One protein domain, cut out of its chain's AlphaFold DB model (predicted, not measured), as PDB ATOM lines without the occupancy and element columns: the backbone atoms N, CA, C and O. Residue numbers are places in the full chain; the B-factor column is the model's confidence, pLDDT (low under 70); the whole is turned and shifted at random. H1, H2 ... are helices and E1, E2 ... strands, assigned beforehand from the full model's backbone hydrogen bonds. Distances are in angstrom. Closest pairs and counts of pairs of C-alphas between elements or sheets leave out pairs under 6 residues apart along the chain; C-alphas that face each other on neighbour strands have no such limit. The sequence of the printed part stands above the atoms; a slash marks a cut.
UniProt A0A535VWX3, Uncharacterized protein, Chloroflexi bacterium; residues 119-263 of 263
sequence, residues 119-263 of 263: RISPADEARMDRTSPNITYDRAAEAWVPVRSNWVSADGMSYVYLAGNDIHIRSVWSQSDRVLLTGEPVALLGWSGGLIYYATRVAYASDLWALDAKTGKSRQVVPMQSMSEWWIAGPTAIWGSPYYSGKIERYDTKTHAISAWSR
ATOM      1  N   ARG A 119     -75.320  -7.025  -2.798       43.59
ATOM      2  CA  ARG A 119     -75.078  -8.466  -2.609       43.59
ATOM      3  C   ARG A 119     -74.478  -9.090  -3.881       43.59
ATOM      4  O   ARG A 119     -74.421 -10.305  -4.005       43.59
ATOM      5  N   ILE A 120     -74.065  -8.239  -4.816       44.31
ATOM      6  CA  ILE A 120     -73.324  -8.531  -6.023       44.31
ATOM      7  C   ILE A 120     -71.874  -8.667  -5.566       44.31
ATOM      8  O   ILE A 120     -71.313  -7.735  -4.991       44.31
ATOM      9  N   SER A 121     -71.276  -9.840  -5.754       40.69
ATOM     10  CA  SER A 121     -69.860 -10.015  -5.449       40.69
ATOM     11  C   SER A 121     -69.037  -9.018  -6.277       40.69
ATOM     12  O   SER A 121     -69.281  -8.899  -7.481       40.69
ATOM     13  N   PRO A 122     -68.009  -8.365  -5.704       41.91
ATOM     14  CA  PRO A 122     -67.061  -7.551  -6.467       41.91
ATOM     15  C   PRO A 122     -66.441  -8.303  -7.660       41.91
ATOM     16  O   PRO A 122     -66.085  -7.692  -8.666       41.91
ATOM     17  N   ALA A 123     -66.345  -9.639  -7.588       43.81
ATOM     18  CA  ALA A 123     -65.867 -10.482  -8.686       43.81
ATOM     19  C   ALA A 123     -66.876 -10.613  -9.847       43.81
ATOM     20  O   ALA A 123     -66.460 -10.733 -11.003       43.81
ATOM     21  N   ASP A 124     -68.177 -10.545  -9.554       40.56
ATOM     22  CA  ASP A 124     -69.264 -10.590 -10.542       40.56
ATOM     23  C   ASP A 124     -69.455  -9.209 -11.197       40.56
ATOM     24  O   ASP A 124     -69.708  -9.102 -12.396       40.56
ATOM     25  N   GLU A 125     -69.223  -8.142 -10.428       42.72
ATOM     26  CA  GLU A 125     -69.251  -6.740 -10.862       42.72
ATOM     27  C   GLU A 125     -68.041  -6.384 -11.754       42.72
ATOM     28  O   GLU A 125     -68.182  -5.732 -12.792       42.72
ATOM     29  N   ALA A 126     -66.844  -6.890 -11.424       42.22
ATOM     30  CA  ALA A 126     -65.605  -6.621 -12.162       42.22
ATOM     31  C   ALA A 126     -65.565  -7.211 -13.583       42.22
ATOM     32  O   ALA A 126     -64.734  -6.784 -14.393       42.22
ATOM     33  N   ARG A 127     -66.426  -8.190 -13.891       45.88
ATOM     34  CA  ARG A 127     -66.468  -8.869 -15.196       45.88
ATOM     35  C   ARG A 127     -67.377  -8.198 -16.222       45.88
ATOM     36  O   ARG A 127     -67.282  -8.561 -17.393       45.88
ATOM     37  N   MET A 128     -68.225  -7.245 -15.823       46.00
ATOM     38  CA  MET A 128     -69.386  -6.870 -16.638       46.00
ATOM     39  C   MET A 128     -69.618  -5.362 -16.802       46.00
ATOM     40  O   MET A 128     -70.758  -4.918 -16.868       46.00
ATOM     41  N   ASP A 129     -68.528  -4.603 -16.961       45.09
ATOM     42  CA  ASP A 129     -68.451  -3.142 -17.163       45.09
ATOM     43  C   ASP A 129     -68.143  -2.372 -15.871       45.09
ATOM     44  O   ASP A 129     -69.000  -2.170 -15.017       45.09
ATOM     45  N   ARG A 130     -66.892  -1.911 -15.754       45.03
ATOM     46  CA  ARG A 130     -66.385  -1.087 -14.647       45.03
ATOM     47  C   ARG A 130     -66.868   0.372 -14.714       45.03
ATOM     48  O   ARG A 130     -66.460   1.160 -13.875       45.03
ATOM     49  N   THR A 131     -67.661   0.763 -15.715       40.84
ATOM     50  CA  THR A 131     -67.928   2.183 -16.017       40.84
ATOM     51  C   THR A 131     -69.388   2.619 -15.880       40.84
ATOM     52  O   THR A 131     -69.656   3.820 -15.910       40.84
ATOM     53  N   SER A 132     -70.330   1.694 -15.667       47.19
ATOM     54  CA  SER A 132     -71.756   2.032 -15.557       47.19
ATOM     55  C   SER A 132     -72.220   2.181 -14.098       47.19
ATOM     56  O   SER A 132     -71.967   1.281 -13.294       47.19
ATOM     57  N   PRO A 133     -72.935   3.271 -13.745       53.59
ATOM     58  CA  PRO A 133     -73.421   3.499 -12.388       53.59
ATOM     59  C   PRO A 133     -74.422   2.417 -11.967       53.59
ATOM     60  O   PRO A 133     -75.405   2.149 -12.656       53.59
ATOM     61  N   ASN A 134     -74.183   1.818 -10.800       67.25
ATOM     62  CA  ASN A 134     -75.026   0.768 -10.218       67.25
ATOM     63  C   ASN A 134     -76.143   1.328  -9.325       67.25
ATOM     64  O   ASN A 134     -76.647   0.628  -8.458       67.25
ATOM     65  N   ILE A 135     -76.528   2.590  -9.518       69.31
ATOM     66  CA  ILE A 135     -77.747   3.179  -8.967       69.31
ATOM     67  C   ILE A 135     -78.443   3.922 -10.119       69.31
ATOM     68  O   ILE A 135     -77.808   4.578 -10.942       69.31
ATOM     69  N   THR A 136     -79.763   3.809 -10.200       72.19
ATOM     70  CA  THR A 136     -80.590   4.491 -11.201       72.19
ATOM     71  C   THR A 136     -81.789   5.114 -10.506       72.19
ATOM     72  O   THR A 136     -82.343   4.524  -9.583       72.19
ATOM     73  N   TYR A 137     -82.204   6.305 -10.937       69.25
ATOM     74  CA  TYR A 137     -83.492   6.856 -10.528       69.25
ATOM     75  C   TYR A 137     -84.581   6.276 -11.423       69.25
ATOM     76  O   TYR A 137     -84.609   6.558 -12.625       69.25
ATOM     77  N   ASP A 138     -85.466   5.470 -10.849       68.62
ATOM     78  CA  ASP A 138     -86.658   5.023 -11.545       68.62
ATOM     79  C   ASP A 138     -87.761   6.073 -11.396       68.62
ATOM     80  O   ASP A 138     -88.235   6.372 -10.298       68.62
ATOM     81  N   ARG A 139     -88.172   6.651 -12.525       65.94
ATOM     82  CA  ARG A 139     -89.185   7.709 -12.544       65.94
ATOM     83  C   ARG A 139     -90.594   7.184 -12.267       65.94
ATOM     84  O   ARG A 139     -91.411   7.947 -11.765       65.94
ATOM     85  N   ALA A 140     -90.905   5.939 -12.620       68.94
ATOM     86  CA  ALA A 140     -92.238   5.376 -12.410       68.94
ATOM     87  C   ALA A 140     -92.471   5.028 -10.931       68.94
ATOM     88  O   ALA A 140     -93.583   5.188 -10.428       68.94
ATOM     89  N   ALA A 141     -91.413   4.625 -10.230       67.81
ATOM     90  CA  ALA A 141     -91.400   4.414  -8.793       67.81
ATOM     91  C   ALA A 141     -91.012   5.665  -7.986       67.81
ATOM     92  O   ALA A 141     -91.021   5.616  -6.762       67.81
ATOM     93  N   GLU A 142     -90.645   6.766  -8.651       72.06
ATOM     94  CA  GLU A 142     -90.097   7.985  -8.036       72.06
ATOM     95  C   GLU A 142     -88.979   7.695  -7.009       72.06
ATOM     96  O   GLU A 142     -88.829   8.402  -6.012       72.06
ATOM     97  N   ALA A 143     -88.175   6.654  -7.249       73.44
ATOM     98  CA  ALA A 143     -87.247   6.091  -6.272       73.44
ATOM     99  C   ALA A 143     -85.881   5.774  -6.887       73.44
ATOM    100  O   ALA A 143     -85.769   5.346  -8.034       73.44
ATOM    101  N   TRP A 144     -84.824   5.929  -6.089       75.00
ATOM    102  CA  TRP A 144     -83.503   5.431  -6.453       75.00
ATOM    103  C   TRP A 144     -83.404   3.930  -6.176       75.00
ATOM    104  O   TRP A 144     -83.710   3.470  -5.076       75.00
ATOM    105  N   VAL A 145     -82.935   3.170  -7.163       78.12
ATOM    106  CA  VAL A 145     -82.731   1.721  -7.069       78.12
ATOM    107  C   VAL A 145     -81.263   1.373  -7.293       78.12
ATOM    108  O   VAL A 145     -80.625   1.986  -8.147       78.12
ATOM    109  N   PRO A 146     -80.703   0.393  -6.563       76.50
ATOM    110  CA  PRO A 146     -79.278   0.082  -6.605       76.50
ATOM    111  C   PRO A 146     -78.919  -0.884  -7.735       76.50
ATOM    112  O   PRO A 146     -78.288  -1.918  -7.515       76.50
ATOM    113  N   VAL A 147     -79.368  -0.564  -8.947       77.94
ATOM    114  CA  VAL A 147     -79.025  -1.290 -10.169       77.94
ATOM    115  C   VAL A 147     -78.926  -0.332 -11.356       77.94
ATOM    116  O   VAL A 147     -79.319   0.835 -11.280       77.94
ATOM    117  N   ARG A 148     -78.433  -0.844 -12.484       79.12
ATOM    118  CA  ARG A 148     -78.463  -0.153 -13.779       79.12
ATOM    119  C   ARG A 148     -79.887  -0.083 -14.329       79.12
ATOM    120  O   ARG A 148     -80.718  -0.943 -14.040       79.12
ATOM    121  N   SER A 149     -80.157   0.903 -15.177       80.69
ATOM    122  CA  SER A 149     -81.497   1.165 -15.720       80.69
ATOM    123  C   SER A 149     -82.095  -0.016 -16.483       80.69
ATOM    124  O   SER A 149     -83.276  -0.312 -16.336       80.69
ATOM    125  N   ASN A 150     -81.280  -0.750 -17.241       83.25
ATOM    126  CA  ASN A 150     -81.703  -1.943 -17.971       83.25
ATOM    127  C   ASN A 150     -82.088  -3.117 -17.053       83.25
ATOM    128  O   ASN A 150     -82.656  -4.089 -17.534       83.25
ATOM    129  N   TRP A 151     -81.796  -3.076 -15.752       89.12
ATOM    130  CA  TRP A 151     -82.191  -4.116 -14.790       89.12
ATOM    131  C   TRP A 151     -83.507  -3.806 -14.069       89.12
ATOM    132  O   TRP A 151     -84.025  -4.648 -13.331       89.12
ATOM    133  N   VAL A 152     -84.078  -2.632 -14.316       89.00
ATOM    134  CA  VAL A 152     -85.387  -2.240 -13.801       89.00
ATOM    135  C   VAL A 152     -86.468  -2.678 -14.789       89.00
ATOM    136  O   VAL A 152     -86.288  -2.591 -16.005       89.00
ATOM    137  N   SER A 153     -87.585  -3.197 -14.278       91.88
ATOM    138  CA  SER A 153     -88.729  -3.545 -15.116       91.88
ATOM    139  C   SER A 153     -89.292  -2.293 -15.793       91.88
ATOM    140  O   SER A 153     -89.194  -1.187 -15.273       91.88
ATOM    141  N   ALA A 154     -89.917  -2.451 -16.962       87.44
ATOM    142  CA  ALA A 154     -90.419  -1.313 -17.741       87.44
ATOM    143  C   ALA A 154     -91.490  -0.475 -17.009       87.44
ATOM    144  O   ALA A 154     -91.713   0.681 -17.364       87.44
ATOM    145  N   ASP A 155     -92.165  -1.058 -16.017       86.88
ATOM    146  CA  ASP A 155     -93.129  -0.380 -15.147       86.88
ATOM    147  C   ASP A 155     -92.492   0.254 -13.895       86.88
ATOM    148  O   ASP A 155     -93.207   0.868 -13.107       86.88
ATOM    149  N   GLY A 156     -91.181   0.091 -13.685       84.88
ATOM    150  CA  GLY A 156     -90.444   0.590 -12.521       84.88
ATOM    151  C   GLY A 156     -90.737  -0.133 -11.206       84.88
ATOM    152  O   GLY A 156     -90.182   0.198 -10.163       84.88
ATOM    153  N   MET A 157     -91.616  -1.137 -11.209       89.00
ATOM    154  CA  MET A 157     -92.147  -1.728  -9.974       89.00
ATOM    155  C   MET A 157     -91.211  -2.762  -9.343       89.00
ATOM    156  O   MET A 157     -91.378  -3.137  -8.171       89.00
ATOM    157  N   SER A 158     -90.242  -3.246 -10.113       91.19
ATOM    158  CA  SER A 158     -89.284  -4.257  -9.694       91.19
ATOM    159  C   SER A 158     -87.944  -4.087 -10.388       91.19
ATOM    160  O   SER A 158     -87.847  -3.504 -11.462       91.19
ATOM    161  N   TYR A 159     -86.900  -4.640  -9.790       91.06
ATOM    162  CA  TYR A 159     -85.607  -4.763 -10.438       91.06
ATOM    163  C   TYR A 159     -85.017  -6.142 -10.191       91.06
ATOM    164  O   TYR A 159     -85.361  -6.821  -9.219       91.06
ATOM    165  N   VAL A 160     -84.134  -6.552 -11.095       90.75
ATOM    166  CA  VAL A 160     -83.378  -7.796 -10.979       90.75
ATOM    167  C   VAL A 160     -81.939  -7.520 -10.601       90.75
ATOM    168  O   VAL A 160     -81.410  -6.454 -10.901       90.75
ATOM    169  N   TYR A 161     -81.308  -8.473  -9.935       86.31
ATOM    170  CA  TYR A 161     -79.894  -8.404  -9.591       86.31
ATOM    171  C   TYR A 161     -79.319  -9.808  -9.417       86.31
ATOM    172  O   TYR A 161     -80.064 -10.786  -9.321       86.31
ATOM    173  N   LEU A 162     -77.990  -9.890  -9.381       82.38
ATOM    174  CA  LEU A 162     -77.264 -11.123  -9.101       82.38
ATOM    175  C   LEU A 162     -76.852 -11.181  -7.630       82.38
ATOM    176  O   LEU A 162     -76.344 -10.198  -7.087       82.38
ATOM    177  N   ALA A 163     -77.038 -12.340  -7.006       74.94
ATOM    178  CA  ALA A 163     -76.420 -12.678  -5.729       74.94
ATOM    179  C   ALA A 163     -75.705 -14.025  -5.885       74.94
ATOM    180  O   ALA A 163     -76.334 -15.081  -5.879       74.94
ATOM    181  N   GLY A 164     -74.389 -13.984  -6.102       74.81
ATOM    182  CA  GLY A 164     -73.667 -15.139  -6.640       74.81
ATOM    183  C   GLY A 164     -74.211 -15.525  -8.020       74.81
ATOM    184  O   GLY A 164     -74.433 -14.659  -8.864       74.81
ATOM    185  N   ASN A 165     -74.490 -16.814  -8.224       77.69
ATOM    186  CA  ASN A 165     -75.030 -17.349  -9.484       77.69
ATOM    187  C   ASN A 165     -76.565 -17.390  -9.516       77.69
ATOM    188  O   ASN A 165     -77.136 -18.154 -10.290       77.69
ATOM    189  N   ASP A 166     -77.236 -16.617  -8.667       84.81
ATOM    190  CA  ASP A 166     -78.692 -16.603  -8.595       84.81
ATOM    191  C   ASP A 166     -79.228 -15.272  -9.124       84.81
ATOM    192  O   ASP A 166     -78.723 -14.197  -8.783       84.81
ATOM    193  N   ILE A 167     -80.287 -15.332  -9.938       88.94
ATOM    194  CA  ILE A 167     -81.050 -14.137 -10.322       88.94
ATOM    195  C   ILE A 167     -82.132 -13.924  -9.286       88.94
ATOM    196  O   ILE A 167     -83.023 -14.758  -9.113       88.94
ATOM    197  N   HIS A 168     -82.102 -12.756  -8.664       90.44
ATOM    198  CA  HIS A 168     -83.144 -12.284  -7.772       90.44
ATOM    199  C   HIS A 168     -84.040 -11.273  -8.476       90.44
ATOM    200  O   HIS A 168     -83.611 -10.557  -9.383       90.44
ATOM    201  N   ILE A 169     -85.284 -11.180  -8.012       92.44
ATOM    202  CA  ILE A 169     -86.177 -10.060  -8.304       92.44
ATOM    203  C   ILE A 169     -86.651  -9.442  -6.999       92.44
ATOM    204  O   ILE A 169     -87.121 -10.139  -6.094       92.44
ATOM    205  N   ARG A 170     -86.578  -8.115  -6.934       89.81
ATOM    206  CA  ARG A 170     -87.011  -7.342  -5.778       89.81
ATOM    207  C   ARG A 170     -88.043  -6.308  -6.178       89.81
ATOM    208  O   ARG A 170     -87.889  -5.617  -7.182       89.81
ATOM    209  N   SER A 171     -89.107  -6.201  -5.388       87.00
ATOM    210  CA  SER A 171     -90.064  -5.108  -5.543       87.00
ATOM    211  C   SER A 171     -89.478  -3.821  -4.981       87.00
ATOM    212  O   SER A 171     -88.963  -3.816  -3.862       87.00
ATOM    213  N   VAL A 172     -89.623  -2.725  -5.727       83.38
ATOM    214  CA  VAL A 172     -89.203  -1.394  -5.268       83.38
ATOM    215  C   VAL A 172     -90.039  -0.946  -4.065       83.38
ATOM    216  O   VAL A 172     -89.498  -0.446  -3.082       83.38
ATOM    217  N   TRP A 173     -91.349  -1.204  -4.090       81.00
ATOM    218  CA  TRP A 173     -92.276  -0.733  -3.058       81.00
ATOM    219  C   TRP A 173     -92.288  -1.587  -1.796       81.00
ATOM    220  O   TRP A 173     -92.081  -1.081  -0.700       81.00
ATOM    221  N   SER A 174     -92.561  -2.887  -1.930       80.62
ATOM    222  CA  SER A 174     -92.694  -3.773  -0.765       80.62
ATOM    223  C   SER A 174     -91.353  -4.255  -0.234       80.62
ATOM    224  O   SER A 174     -91.327  -4.926   0.794       80.62
ATOM    225  N   GLN A 175     -90.256  -3.989  -0.954       79.19
ATOM    226  CA  GLN A 175     -88.916  -4.493  -0.647       79.19
ATOM    227  C   GLN A 175     -88.825  -6.027  -0.603       79.19
ATOM    228  O   GLN A 175     -87.785  -6.570  -0.238       79.19
ATOM    229  N   SER A 176     -89.888  -6.729  -1.011       84.44
ATOM    230  CA  SER A 176     -89.933  -8.185  -1.065       84.44
ATOM    231  C   SER A 176     -88.956  -8.687  -2.112       84.44
ATOM    232  O   SER A 176     -88.989  -8.221  -3.254       84.44
ATOM    233  N   ASP A 177     -88.146  -9.656  -1.721       85.94
ATOM    234  CA  ASP A 177     -87.103 -10.260  -2.533       85.94
ATOM    235  C   ASP A 177     -87.382 -11.752  -2.704       85.94
ATOM    236  O   ASP A 177     -87.846 -12.413  -1.770       85.94
ATOM    237  N   ARG A 178     -87.118 -12.283  -3.896       92.25
ATOM    238  CA  ARG A 178     -87.156 -13.726  -4.138       92.25
ATOM    239  C   ARG A 178     -86.177 -14.132  -5.226       92.25
ATOM    240  O   ARG A 178     -85.930 -13.377  -6.165       92.25
ATOM    241  N   VAL A 179     -85.716 -15.371  -5.129       90.94
ATOM    242  CA  VAL A 179     -84.924 -16.023  -6.170       90.94
ATOM    243  C   VAL A 179     -85.843 -16.378  -7.342       90.94
ATOM    244  O   VAL A 179     -86.912 -16.964  -7.150       90.94
ATOM    245  N   LEU A 180     -85.450 -15.985  -8.552       92.50
ATOM    246  CA  LEU A 180     -86.103 -16.378  -9.803       92.50
ATOM    247  C   LEU A 180     -85.447 -17.597 -10.437       92.50
ATOM    248  O   LEU A 180     -86.146 -18.419 -11.024       92.50
ATOM    249  N   LEU A 181     -84.123 -17.677 -10.353       90.50
ATOM    250  CA  LEU A 181     -83.329 -18.733 -10.957       90.50
ATOM    251  C   LEU A 181     -82.111 -18.997 -10.074       90.50
ATOM    252  O   LEU A 181     -81.463 -18.043  -9.645       90.50
ATOM    253  N   THR A 182     -81.833 -20.272  -9.809       88.69
ATOM    254  CA  THR A 182     -80.726 -20.721  -8.958       88.69
ATOM    255  C   THR A 182     -79.674 -21.434  -9.792       88.69
ATOM    256  O   THR A 182     -80.022 -22.244 -10.651       88.69
ATOM    257  N   GLY A 183     -78.396 -21.192  -9.500       76.06
ATOM    258  CA  GLY A 183     -77.276 -21.978 -10.032       76.06
ATOM    259  C   GLY A 183     -76.875 -21.685 -11.483       76.06
ATOM    260  O   GLY A 183     -75.825 -22.150 -11.917       76.06
ATOM    261  N   GLU A 184     -77.645 -20.875 -12.205       69.94
ATOM    262  CA  GLU A 184     -77.294 -20.315 -13.511       69.94
ATOM    263  C   GLU A 184     -77.721 -18.849 -13.522       69.94
ATOM    264  O   GLU A 184     -78.927 -18.586 -13.509       69.94
ATOM    265  N   PRO A 185     -76.790 -17.876 -13.514       64.44
ATOM    266  CA  PRO A 185     -76.250 -17.367 -14.787       64.44
ATOM    267  C   PRO A 185     -74.820 -16.797 -14.721       64.44
ATOM    268  O   PRO A 185     -74.251 -16.606 -13.653       64.44
ATOM    269  N   VAL A 186     -74.244 -16.465 -15.887       71.62
ATOM    270  CA  VAL A 186     -72.860 -15.951 -16.007       71.62
ATOM    271  C   VAL A 186     -72.781 -14.544 -16.638       71.62
ATOM    272  O   VAL A 186     -71.690 -14.036 -16.885       71.62
ATOM    273  N   ALA A 187     -73.917 -13.881 -16.880       80.44
ATOM    274  CA  ALA A 187     -73.999 -12.489 -17.327       80.44
ATOM    275  C   ALA A 187     -75.463 -11.994 -17.321       80.44
ATOM    276  O   ALA A 187     -76.257 -12.446 -18.143       80.44
ATOM    277  N   LEU A 188     -75.851 -11.064 -16.439       86.50
ATOM    278  CA  LEU A 188     -77.210 -10.494 -16.437       86.50
ATOM    279  C   LEU A 188     -77.302  -9.296 -17.395       86.50
ATOM    280  O   LEU A 188     -76.665  -8.266 -17.178       86.50
ATOM    281  N   LEU A 189     -78.123  -9.417 -18.442       87.62
ATOM    282  CA  LEU A 189     -78.219  -8.416 -19.515       87.62
ATOM    283  C   LEU A 189     -79.334  -7.395 -19.278       87.62
ATOM    284  O   LEU A 189     -79.220  -6.260 -19.742       87.62
ATOM    285  N   GLY A 190     -80.392  -7.779 -18.555       89.81
ATOM    286  CA  GLY A 190     -81.490  -6.896 -18.153       89.81
ATOM    287  C   GLY A 190     -82.848  -7.241 -18.771       89.81
ATOM    288  O   GLY A 190     -83.039  -8.314 -19.340       89.81
ATOM    289  N   TRP A 191     -83.811  -6.334 -18.637       93.12
ATOM    290  CA  TRP A 191     -85.169  -6.472 -19.154       93.12
ATOM    291  C   TRP A 191     -85.273  -6.051 -20.618       93.12
ATOM    292  O   TRP A 191     -84.783  -4.998 -21.017       93.12
ATOM    293  N   SER A 192     -86.002  -6.841 -21.403       93.50
ATOM    294  CA  SER A 192     -86.448  -6.466 -22.746       93.50
ATOM    295  C   SER A 192     -87.757  -7.170 -23.066       93.50
ATOM    296  O   SER A 192     -87.943  -8.330 -22.708       93.50
ATOM    297  N   GLY A 193     -88.694  -6.494 -23.733       88.00
ATOM    298  CA  GLY A 193     -89.936  -7.131 -24.191       88.00
ATOM    299  C   GLY A 193     -90.745  -7.871 -23.107       88.00
ATOM    300  O   GLY A 193     -91.461  -8.813 -23.430       88.00
ATOM    301  N   GLY A 194     -90.618  -7.479 -21.831       90.62
ATOM    302  CA  GLY A 194     -91.306  -8.109 -20.695       90.62
ATOM    303  C   GLY A 194     -90.635  -9.360 -20.111       90.62
ATOM    304  O   GLY A 194     -91.190  -9.957 -19.190       90.62
ATOM    305  N   LEU A 195     -89.459  -9.748 -20.608       96.12
ATOM    306  CA  LEU A 195     -88.654 -10.858 -20.092       96.12
ATOM    307  C   LEU A 195     -87.305 -10.351 -19.577       96.12
ATOM    308  O   LEU A 195     -86.847  -9.271 -19.956       96.12
ATOM    309  N   ILE A 196     -86.671 -11.151 -18.728       95.44
ATOM    310  CA  ILE A 196     -85.312 -10.917 -18.238       95.44
ATOM    311  C   ILE A 196     -84.362 -11.714 -19.123       95.44
ATOM    312  O   ILE A 196     -84.573 -12.904 -19.337       95.44
ATOM    313  N   TYR A 197     -83.317 -11.079 -19.630       93.88
ATOM    314  CA  TYR A 197     -82.319 -11.724 -20.467       93.88
ATOM    315  C   TYR A 197     -81.002 -11.869 -19.722       93.88
ATOM    316  O   TYR A 197     -80.541 -10.958 -19.028       93.88
ATOM    317  N   TYR A 198     -80.393 -13.032 -19.893       91.38
ATOM    318  CA  TYR A 198     -79.084 -13.354 -19.352       91.38
ATOM    319  C   TYR A 198     -78.307 -14.198 -20.357       91.38
ATOM    320  O   TYR A 198     -78.883 -14.789 -21.272       91.38
ATOM    321  N   ALA A 199     -76.997 -14.249 -20.170       87.56
ATOM    322  CA  ALA A 199     -76.115 -15.110 -20.925       87.56
ATOM    323  C   ALA A 199     -75.410 -16.112 -20.007       87.56
ATOM    324  O   ALA A 199     -75.043 -15.808 -18.865       87.56
ATOM    325  N   THR A 200     -75.230 -17.328 -20.507       81.25
ATOM    326  CA  THR A 200     -74.291 -18.292 -19.925       81.25
ATOM    327  C   THR A 200     -72.933 -18.043 -20.568       81.25
ATOM    328  O   THR A 200     -72.848 -17.623 -21.719       81.25
ATOM    329  N   ARG A 201     -71.844 -18.257 -19.834       69.19
ATOM    330  CA  ARG A 201     -70.495 -18.113 -20.380       69.19
ATOM    331  C   ARG A 201     -69.787 -19.441 -20.235       69.19
ATOM    332  O   ARG A 201     -69.457 -19.846 -19.122       69.19
ATOM    333  N   VAL A 202     -69.526 -20.086 -21.366       59.25
ATOM    334  CA  VAL A 202     -68.633 -21.241 -21.449       59.25
ATOM    335  C   VAL A 202     -67.501 -20.852 -22.397       59.25
ATOM    336  O   VAL A 202     -67.677 -20.755 -23.608       59.25
ATOM    337  N   ALA A 203     -66.326 -20.561 -21.833       62.84
ATOM    338  CA  ALA A 203     -65.172 -20.030 -22.566       62.84
ATOM    339  C   ALA A 203     -65.486 -18.729 -23.356       62.84
ATOM    340  O   ALA A 203     -65.862 -17.720 -22.751       62.84
ATOM    341  N   TYR A 204     -65.287 -18.730 -24.680       58.81
ATOM    342  CA  TYR A 204     -65.469 -17.579 -25.583       58.81
ATOM    343  C   TYR A 204     -66.833 -17.559 -26.282       58.81
ATOM    344  O   TYR A 204     -66.990 -16.917 -27.318       58.81
ATOM    345  N   ALA A 205     -67.799 -18.316 -25.777       63.75
ATOM    346  CA  ALA A 205     -69.092 -18.465 -26.410       63.75
ATOM    347  C   ALA A 205     -70.193 -18.303 -25.358       63.75
ATOM    348  O   ALA A 205     -70.054 -18.772 -24.221       63.75
ATOM    349  N   SER A 206     -71.251 -17.579 -25.722       77.38
ATOM    350  CA  SER A 206     -72.356 -17.302 -24.813       77.38
ATOM    351  C   SER A 206     -73.707 -17.585 -25.450       77.38
ATOM    352  O   SER A 206     -74.034 -17.082 -26.526       77.38
ATOM    353  N   ASP A 207     -74.496 -18.421 -24.779       87.69
ATOM    354  CA  ASP A 207     -75.908 -18.566 -25.105       87.69
ATOM    355  C   ASP A 207     -76.665 -17.313 -24.677       87.69
ATOM    356  O   ASP A 207     -76.335 -16.703 -23.658       87.69
ATOM    357  N   LEU A 208     -77.752 -17.000 -25.378       90.88
ATOM    358  CA  LEU A 208     -78.747 -16.051 -24.895       90.88
ATOM    359  C   LEU A 208     -79.954 -16.802 -24.347       90.88
ATOM    360  O   LEU A 208     -80.552 -17.631 -25.039       90.88
ATOM    361  N   TRP A 209     -80.357 -16.443 -23.136       94.06
ATOM    362  CA  TRP A 209     -81.504 -17.007 -22.443       94.06
ATOM    363  C   TRP A 209     -82.518 -15.925 -22.095       94.06
ATOM    364  O   TRP A 209     -82.169 -14.766 -21.863       94.06
ATOM    365  N   ALA A 210     -83.787 -16.322 -22.056       95.56
ATOM    366  CA  ALA A 210     -84.896 -15.498 -21.613       95.56
ATOM    367  C   ALA A 210     -85.587 -16.157 -20.416       95.56
ATOM    368  O   ALA A 210     -85.969 -17.326 -20.473       95.56
ATOM    369  N   LEU A 211     -85.783 -15.376 -19.363       95.88
ATOM    370  CA  LEU A 211     -86.388 -15.755 -18.098       95.88
ATOM    371  C   LEU A 211     -87.697 -14.987 -17.906       95.88
ATOM    372  O   LEU A 211     -87.741 -13.754 -17.941       95.88
ATOM    373  N   ASP A 212     -88.777 -15.729 -17.689       95.50
ATOM    374  CA  ASP A 212     -90.082 -15.168 -17.365       95.50
ATOM    375  C   ASP A 212     -90.170 -14.893 -15.859       95.50
ATOM    376  O   ASP A 212     -90.147 -15.807 -15.033       95.50
ATOM    377  N   ALA A 213     -90.310 -13.620 -15.490       94.31
ATOM    378  CA  ALA A 213     -90.353 -13.210 -14.092       94.31
ATOM    379  C   ALA A 213     -91.583 -13.737 -13.334       94.31
ATOM    380  O   ALA A 213     -91.529 -13.890 -12.117       94.31
ATOM    381  N   LYS A 214     -92.707 -14.010 -14.007       91.69
ATOM    382  CA  LYS A 214     -93.941 -14.477 -13.355       91.69
ATOM    383  C   LYS A 214     -93.853 -15.957 -13.012       91.69
ATOM    384  O   LYS A 214     -94.268 -16.361 -11.932       91.69
ATOM    385  N   THR A 215     -93.319 -16.749 -13.933       91.38
ATOM    386  CA  THR A 215     -93.293 -18.213 -13.834       91.38
ATOM    387  C   THR A 215     -91.955 -18.769 -13.355       91.38
ATOM    388  O   THR A 215     -91.907 -19.928 -12.957       91.38
ATOM    389  N   GLY A 216     -90.878 -17.980 -13.415       90.31
ATOM    390  CA  GLY A 216     -89.509 -18.445 -13.172       90.31
ATOM    391  C   GLY A 216     -88.974 -19.367 -14.272       90.31
ATOM    392  O   GLY A 216     -87.893 -19.929 -14.133       90.31
ATOM    393  N   LYS A 217     -89.715 -19.562 -15.373       93.00
ATOM    394  CA  LYS A 217     -89.279 -20.435 -16.465       93.00
ATOM    395  C   LYS A 217     -88.215 -19.737 -17.298       93.00
ATOM    396  O   LYS A 217     -88.448 -18.642 -17.811       93.00
ATOM    397  N   SER A 218     -87.088 -20.417 -17.475       93.25
ATOM    398  CA  SER A 218     -86.034 -20.011 -18.394       93.25
ATOM    399  C   SER A 218     -86.090 -20.818 -19.690       93.25
ATOM    400  O   SER A 218     -86.475 -21.990 -19.690       93.25
ATOM    401  N   ARG A 219     -85.715 -20.189 -20.804       93.31
ATOM    402  CA  ARG A 219     -85.527 -20.847 -22.099       93.31
ATOM    403  C   ARG A 219     -84.365 -20.228 -22.860       93.31
ATOM    404  O   ARG A 219     -84.214 -19.007 -22.887       93.31
ATOM    405  N   GLN A 220     -83.605 -21.065 -23.547       92.94
ATOM    406  CA  GLN A 220     -82.605 -20.610 -24.498       92.94
ATOM    407  C   GLN A 220     -83.318 -19.981 -25.699       92.94
ATOM    408  O   GLN A 220     -84.327 -20.504 -26.185       92.94
ATOM    409  N   VAL A 221     -82.825 -18.834 -26.158       94.06
ATOM    410  CA  VAL A 221     -83.380 -18.116 -27.315       94.06
ATOM    411  C   VAL A 221     -82.387 -17.973 -28.455       94.06
ATOM    412  O   VAL A 221     -82.813 -17.928 -29.607       94.06
ATOM    413  N   VAL A 222     -81.090 -17.941 -28.151       90.25
ATOM    414  CA  VAL A 222     -80.023 -18.039 -29.146       90.25
ATOM    415  C   VAL A 222     -78.984 -19.022 -28.614       90.25
ATOM    416  O   VAL A 222     -78.503 -18.823 -27.496       90.25
ATOM    417  N   PRO A 223     -78.663 -20.094 -29.361       87.12
ATOM    418  CA  PRO A 223     -77.667 -21.060 -28.930       87.12
ATOM    419  C   PRO A 223     -76.254 -20.489 -29.013       87.12
ATOM    420  O   PRO A 223     -75.987 -19.554 -29.768       87.12
ATOM    421  N   MET A 224     -75.350 -21.108 -28.263       73.56
ATOM    422  CA  MET A 224     -73.954 -20.740 -28.124       73.56
ATOM    423  C   MET A 224     -73.278 -20.767 -29.485       73.56
ATOM    424  O   MET A 224     -73.030 -21.832 -30.055       73.56
ATOM    425  N   GLN A 225     -72.953 -19.588 -30.006       73.94
ATOM    426  CA  GLN A 225     -72.110 -19.484 -31.186       73.94
ATOM    427  C   GLN A 225     -70.667 -19.296 -30.739       73.94
ATOM    428  O   GLN A 225     -70.378 -18.492 -29.848       73.94
ATOM    429  N   SER A 226     -69.759 -20.065 -31.340       69.50
ATOM    430  CA  SER A 226     -68.326 -19.916 -31.088       69.50
ATOM    431  C   SER A 226     -67.922 -18.464 -31.311       69.50
ATOM    432  O   SER A 226     -68.270 -17.893 -32.342       69.50
ATOM    433  N   MET A 227     -67.185 -17.887 -30.359       70.44
ATOM    434  CA  MET A 227     -66.732 -16.501 -30.437       70.44
ATOM    435  C   MET A 227     -67.915 -15.530 -30.556       70.44
ATOM    436  O   MET A 227     -67.940 -14.719 -31.467       70.44
ATOM    437  N   SER A 228     -68.900 -15.603 -29.657       74.75
ATOM    438  CA  SER A 228     -70.007 -14.637 -29.577       74.75
ATOM    439  C   SER A 228     -70.290 -14.224 -28.137       74.75
ATOM    440  O   SER A 228     -70.215 -15.036 -27.208       74.75
ATOM    441  N   GLU A 229     -70.605 -12.946 -27.955       79.50
ATOM    442  CA  GLU A 229     -70.926 -12.348 -26.664       79.50
ATOM    443  C   GLU A 229     -72.153 -11.439 -26.730       79.50
ATOM    444  O   GLU A 229     -72.334 -10.683 -27.682       79.50
ATOM    445  N   TRP A 230     -72.976 -11.496 -25.681       84.81
ATOM    446  CA  TRP A 230     -74.106 -10.598 -25.450       84.81
ATOM    447  C   TRP A 230     -73.780  -9.641 -24.309       84.81
ATOM    448  O   TRP A 230     -73.263 -10.058 -23.272       84.81
ATOM    449  N   TRP A 231     -74.102  -8.361 -24.479       80.38
ATOM    450  CA  TRP A 231     -73.669  -7.312 -23.554       80.38
ATOM    451  C   TRP A 231     -74.817  -6.663 -22.799       80.38
ATOM    452  O   TRP A 231     -74.722  -6.462 -21.590       80.38
ATOM    453  N   ILE A 232     -75.892  -6.299 -23.503       83.00
ATOM    454  CA  ILE A 232     -76.923  -5.439 -22.921       83.00
ATOM    455  C   ILE A 232     -78.305  -5.669 -23.525       83.00
ATOM    456  O   ILE A 232     -78.466  -5.817 -24.739       83.00
ATOM    457  N   ALA A 233     -79.315  -5.648 -22.657       87.06
ATOM    458  CA  ALA A 233     -80.712  -5.548 -23.039       87.06
ATOM    459  C   ALA A 233     -81.119  -4.077 -23.215       87.06
ATOM    460  O   ALA A 233     -81.013  -3.271 -22.291       87.06
ATOM    461  N   GLY A 234     -81.592  -3.731 -24.409       83.12
ATOM    462  CA  GLY A 234     -82.392  -2.536 -24.656       83.12
ATOM    463  C   GLY A 234     -83.890  -2.867 -24.629       83.12
ATOM    464  O   GLY A 234     -84.254  -4.034 -24.557       83.12
ATOM    465  N   PRO A 235     -84.790  -1.877 -24.765       82.56
ATOM    466  CA  PRO A 235     -86.233  -2.081 -24.570       82.56
ATOM    467  C   PRO A 235     -86.880  -3.166 -25.451       82.56
ATOM    468  O   PRO A 235     -87.877  -3.779 -25.063       82.56
ATOM    469  N   THR A 236     -86.337  -3.379 -26.653       86.81
ATOM    470  CA  THR A 236     -86.889  -4.299 -27.660       86.81
ATOM    471  C   THR A 236     -85.836  -5.201 -28.303       86.81
ATOM    472  O   THR A 236     -86.094  -5.797 -29.351       86.81
ATOM    473  N   ALA A 237     -84.612  -5.213 -27.781       90.00
ATOM    474  CA  ALA A 237     -83.519  -5.937 -28.409       90.00
ATOM    475  C   ALA A 237     -82.386  -6.230 -27.436       90.00
ATOM    476  O   ALA A 237     -82.130  -5.443 -26.529       90.00
ATOM    477  N   ILE A 238     -81.667  -7.317 -27.693       90.50
ATOM    478  CA  ILE A 238     -80.418  -7.647 -27.012       90.50
ATOM    479  C   ILE A 238     -79.266  -7.407 -27.979       90.50
ATOM    480  O   ILE A 238     -79.344  -7.800 -29.145       90.50
ATOM    481  N   TRP A 239     -78.222  -6.743 -27.496       86.06
ATOM    482  CA  TRP A 239     -77.063  -6.359 -28.292       86.06
ATOM    483  C   TRP A 239     -75.832  -7.153 -27.888       86.06
ATOM    484  O   TRP A 239     -75.611  -7.419 -26.704       86.06
ATOM    485  N   GLY A 240     -75.038  -7.503 -28.889       83.56
ATOM    486  CA  GLY A 240     -73.847  -8.322 -28.749       83.56
ATOM    487  C   GLY A 240     -72.911  -8.183 -29.943       83.56
ATOM    488  O   GLY A 240     -73.070  -7.294 -30.784       83.56
ATOM    489  N   SER A 241     -71.950  -9.093 -30.030       77.81
ATOM    490  CA  SER A 241     -71.032  -9.228 -31.158       77.81
ATOM    491  C   SER A 241     -70.553 -10.665 -31.292       77.81
ATOM    492  O   SER A 241     -70.284 -11.319 -30.282       77.81
ATOM    493  N   PRO A 242     -70.260 -11.119 -32.521       72.50
ATOM    494  CA  PRO A 242     -69.291 -12.176 -32.723       72.50
ATOM    495  C   PRO A 242     -67.910 -11.629 -32.317       72.50
ATOM    496  O   PRO A 242     -67.389 -10.696 -32.936       72.50
ATOM    497  N   TYR A 243     -67.345 -12.140 -31.231       65.00
ATOM    498  CA  TYR A 243     -66.022 -11.825 -30.697       65.00
ATOM    499  C   TYR A 243     -64.957 -11.804 -31.821       65.00
ATOM    500  O   TYR A 243     -64.957 -12.654 -32.708       65.00
ATOM    501  N   TYR A 244     -64.077 -10.796 -31.822       56.53
ATOM    502  CA  TYR A 244     -63.047 -10.511 -32.850       56.53
ATOM    503  C   TYR A 244     -63.507 -10.183 -34.283       56.53
ATOM    504  O   TYR A 244     -62.659  -9.949 -35.143       56.53
ATOM    505  N   SER A 245     -64.807 -10.092 -34.569       62.12
ATOM    506  CA  SER A 245     -65.269  -9.777 -35.934       62.12
ATOM    507  C   SER A 245     -65.441  -8.279 -36.222       62.12
ATOM    508  O   SER A 245     -65.586  -7.895 -37.382       62.12
ATOM    509  N   GLY A 246     -65.470  -7.432 -35.184       64.19
ATOM    510  CA  GLY A 246     -65.799  -6.006 -35.312       64.19
ATOM    511  C   GLY A 246     -67.248  -5.736 -35.748       64.19
ATOM    512  O   GLY A 246     -67.561  -4.616 -36.154       64.19
ATOM    513  N   LYS A 247     -68.116  -6.755 -35.697       73.50
ATOM    514  CA  LYS A 247     -69.529  -6.675 -36.077       73.50
ATOM    515  C   LYS A 247     -70.402  -6.432 -34.856       73.50
ATOM    516  O   LYS A 247     -70.064  -6.843 -33.758       73.50
ATOM    517  N   ILE A 248     -71.545  -5.793 -35.059       80.25
ATOM    518  CA  ILE A 248     -72.575  -5.665 -34.023       80.25
ATOM    519  C   ILE A 248     -73.700  -6.628 -34.371       80.25
ATOM    520  O   ILE A 248     -74.134  -6.674 -35.522       80.25
ATOM    521  N   GLU A 249     -74.175  -7.365 -33.376       85.00
ATOM    522  CA  GLU A 249     -75.347  -8.225 -33.457       85.00
ATOM    523  C   GLU A 249     -76.496  -7.673 -32.621       85.00
ATOM    524  O   GLU A 249     -76.315  -7.113 -31.537       85.00
ATOM    525  N   ARG A 250     -77.706  -7.851 -33.148       88.50
ATOM    526  CA  ARG A 250     -78.964  -7.490 -32.503       88.50
ATOM    527  C   ARG A 250     -79.921  -8.663 -32.593       88.50
ATOM    528  O   ARG A 250     -80.316  -9.052 -33.691       88.50
ATOM    529  N   TYR A 251     -80.353  -9.154 -31.444       91.19
ATOM    530  CA  TYR A 251     -81.495 -10.046 -31.319       91.19
ATOM    531  C   TYR A 251     -82.750  -9.215 -31.037       91.19
ATOM    532  O   TYR A 251     -82.840  -8.550 -30.006       91.19
ATOM    533  N   ASP A 252     -83.718  -9.220 -31.948       92.44
ATOM    534  CA  ASP A 252     -84.986  -8.508 -31.783       92.44
ATOM    535  C   ASP A 252     -85.953  -9.338 -30.925       92.44
ATOM    536  O   ASP A 252     -86.347 -10.444 -31.297       92.44
ATOM    537  N   THR A 253     -86.369  -8.819 -29.768       93.19
ATOM    538  CA  THR A 253     -87.144  -9.621 -28.806       93.19
ATOM    539  C   THR A 253     -88.592  -9.850 -29.219       93.19
ATOM    540  O   THR A 253     -89.257 -10.702 -28.634       93.19
ATOM    541  N   LYS A 254     -89.096  -9.100 -30.206       92.31
ATOM    542  CA  LYS A 254     -90.466  -9.235 -30.713       92.31
ATOM    543  C   LYS A 254     -90.545 -10.243 -31.856       92.31
ATOM    544  O   LYS A 254     -91.487 -11.023 -31.915       92.31
ATOM    545  N   THR A 255     -89.592 -10.184 -32.781       94.06
ATOM    546  CA  THR A 255     -89.568 -11.024 -33.992       94.06
ATOM    547  C   THR A 255     -88.688 -12.260 -33.847       94.06
ATOM    548  O   THR A 255     -88.784 -13.169 -34.664       94.06
ATOM    549  N   HIS A 256     -87.833 -12.294 -32.821       92.75
ATOM    550  CA  HIS A 256     -86.807 -13.315 -32.601       92.75
ATOM    551  C   HIS A 256     -85.766 -13.408 -33.729       92.75
ATOM    552  O   HIS A 256     -85.022 -14.383 -33.804       92.75
ATOM    553  N   ALA A 257     -85.692 -12.389 -34.590       91.69
ATOM    554  CA  ALA A 257     -84.702 -12.304 -35.650       91.69
ATOM    555  C   ALA A 257     -83.351 -11.822 -35.106       91.69
ATOM    556  O   ALA A 257     -83.294 -10.945 -34.239       91.69
ATOM    557  N   ILE A 258     -82.267 -12.359 -35.668       88.56
ATOM    558  CA  ILE A 258     -80.904 -11.873 -35.447       88.56
ATOM    559  C   ILE A 258     -80.478 -11.081 -36.678       88.56
ATOM    560  O   ILE A 258     -80.661 -11.523 -37.812       88.56
ATOM    561  N   SER A 259     -79.930  -9.894 -36.460       85.19
ATOM    562  CA  SER A 259     -79.332  -9.058 -37.500       85.19
ATOM    563  C   SER A 259     -77.899  -8.725 -37.115       85.19
ATOM    564  O   SER A 259     -77.632  -8.440 -35.948       85.19
ATOM    565  N   ALA A 260     -76.997  -8.762 -38.093       81.19
ATOM    566  CA  ALA A 260     -75.587  -8.459 -37.910       81.19
ATOM    567  C   ALA A 260     -75.142  -7.405 -38.926       81.19
ATOM    568  O   ALA A 260     -75.522  -7.469 -40.097       81.19
ATOM    569  N   TRP A 261     -74.306  -6.468 -38.488       74.38
ATOM    570  CA  TRP A 261     -73.729  -5.431 -39.344       74.38
ATOM    571  C   TRP A 261     -72.209  -5.450 -39.234       74.38
ATOM    572  O   TRP A 261     -71.666  -5.494 -38.129       74.38
ATOM    573  N   SER A 262     -71.525  -5.396 -40.376       67.19
ATOM    574  CA  SER A 262     -70.112  -5.023 -40.447       67.19
ATOM    575  C   SER A 262     -69.993  -3.524 -40.700       67.19
ATOM    576  O   SER A 262     -70.866  -2.941 -41.346       67.19
ATOM    577  N   ARG A 263     -68.926  -2.911 -40.181       53.31
ATOM    578  CA  ARG A 263     -68.506  -1.585 -40.651       53.31
ATOM    579  C   ARG A 263     -68.095  -1.635 -42.117       53.31
ATOM    580  O   ARG A 263     -67.638  -2.717 -42.553       53.31
TER     581      ARG A 263
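What this domain is: This is residues 119 to 263 of the 263 residues of an uncharacterized protein of Chloroflexi bacterium (UniProt A0A535VWX3). What shape do these coordinates make? Three small antiparallel sheets follow one another in a row, E3 E4 E5, then E6 E7 E8 E9, then E10 E11 E12 E13, like three blades of a propeller that does not close; the last two sheets are well face to face, the first two only partly. The small hairpin of E1 and E2 and the four-residue helix H1 lie at separate places beside the E3 E4 E5 end. What is it built of? The printed part has 145 residues with one named helix and thirteen named strands, H1 first and then E1 to E13, and the class is mostly strand. In each sheet the strands stand in chain order. The whole is compact, with a radius of gyration of the C-alphas of 14.8 A, and spans 44 by 31 by 30 A.

How they stand to each other: What comes first along the printed part? H1, residues 122 to 125, is too short for any O i to N i+4 pair, and its one O i to N i+3 pair is not within hydrogen-bond range. E1, residues 136 to 138, and E2, residues 143 to 145, are a hairpin, antiparallel at 140 degrees, with N 138 and O 143 2.8 A apart. What is the first meander, each strand the antiparallel neighbour of the one before? It is E3, residues 158 to 163, E4, residues 166 to 171, and E5, residues 177 to 181, with N 168 and O 161 2.9 A apart and N 180 and O 167 2.8 A apart, both within hydrogen-bond range. H1 and E3 are apart, but only just, the closest C-alphas being 8.1 A from each other. Which strands follow? E6, residues 187 to 192, E7, residues 195 to 202, E8, residues 205 to 211, and E9, residues 218 to 225, make a strongly twisted meander, within hydrogen-bond range at N 197 and O 190, 2.8 A, N 211 and O 196, 2.8 A, and N 210 and O 219, 2.8 A. E10, residues 228 to 234, E11, residues 237 to 242, E12, residues 248 to 252, and E13, residues 258 to 261, make another, with N 231 and O 239 at 2.8 A, N 249 and O 240 at 2.8 A, and N 250 and O 259 at 2.9 A. How do the sheets stand? They form a stack of sheets, face to face in turn: E3 E4 E5 and E6 E7 E8 E9 have 20 pairs of C-alphas within 10 A and strands at 28 degrees, the closest C-alphas of E3 and E6 being those of Leu 162 and Leu 188, 7.4 A. E6 E7 E8 E9 and E10 E11 E12 E13 have 73 such pairs and strands at 6 degrees, the closest C-alphas of E6 and E10 being those of Leu 189 and Ile 232, 4.7 A.

Where its parts are: Where do the elements begin and end? H1 begins at C-alpha 122, (-67.061, -7.551, -6.467), E6 at C-alpha 187, (-73.999, -12.489, -17.327), and E13 ends at C-alpha 261, (-73.729, -5.431, -39.344). Which are long? E7 measures 22.6 A from first to last C-alpha, E8 19.4 A, E9 18.9 A and E10 18.0 A. E9 bends by 60 degrees at residue 221.

The domain as a whole: How far does it reach? The two C-alphas farthest apart, those of Ser 174 and Arg 263, are 46.7 A from each other. Is it unbroken? The printed part has no cut, and the link from E2 to E3, residues 146 to 157, is long. Where is confidence low? The mean pLDDT of the printed part is 78.5, and 36 residues are under 70, among them residues 119 to 135.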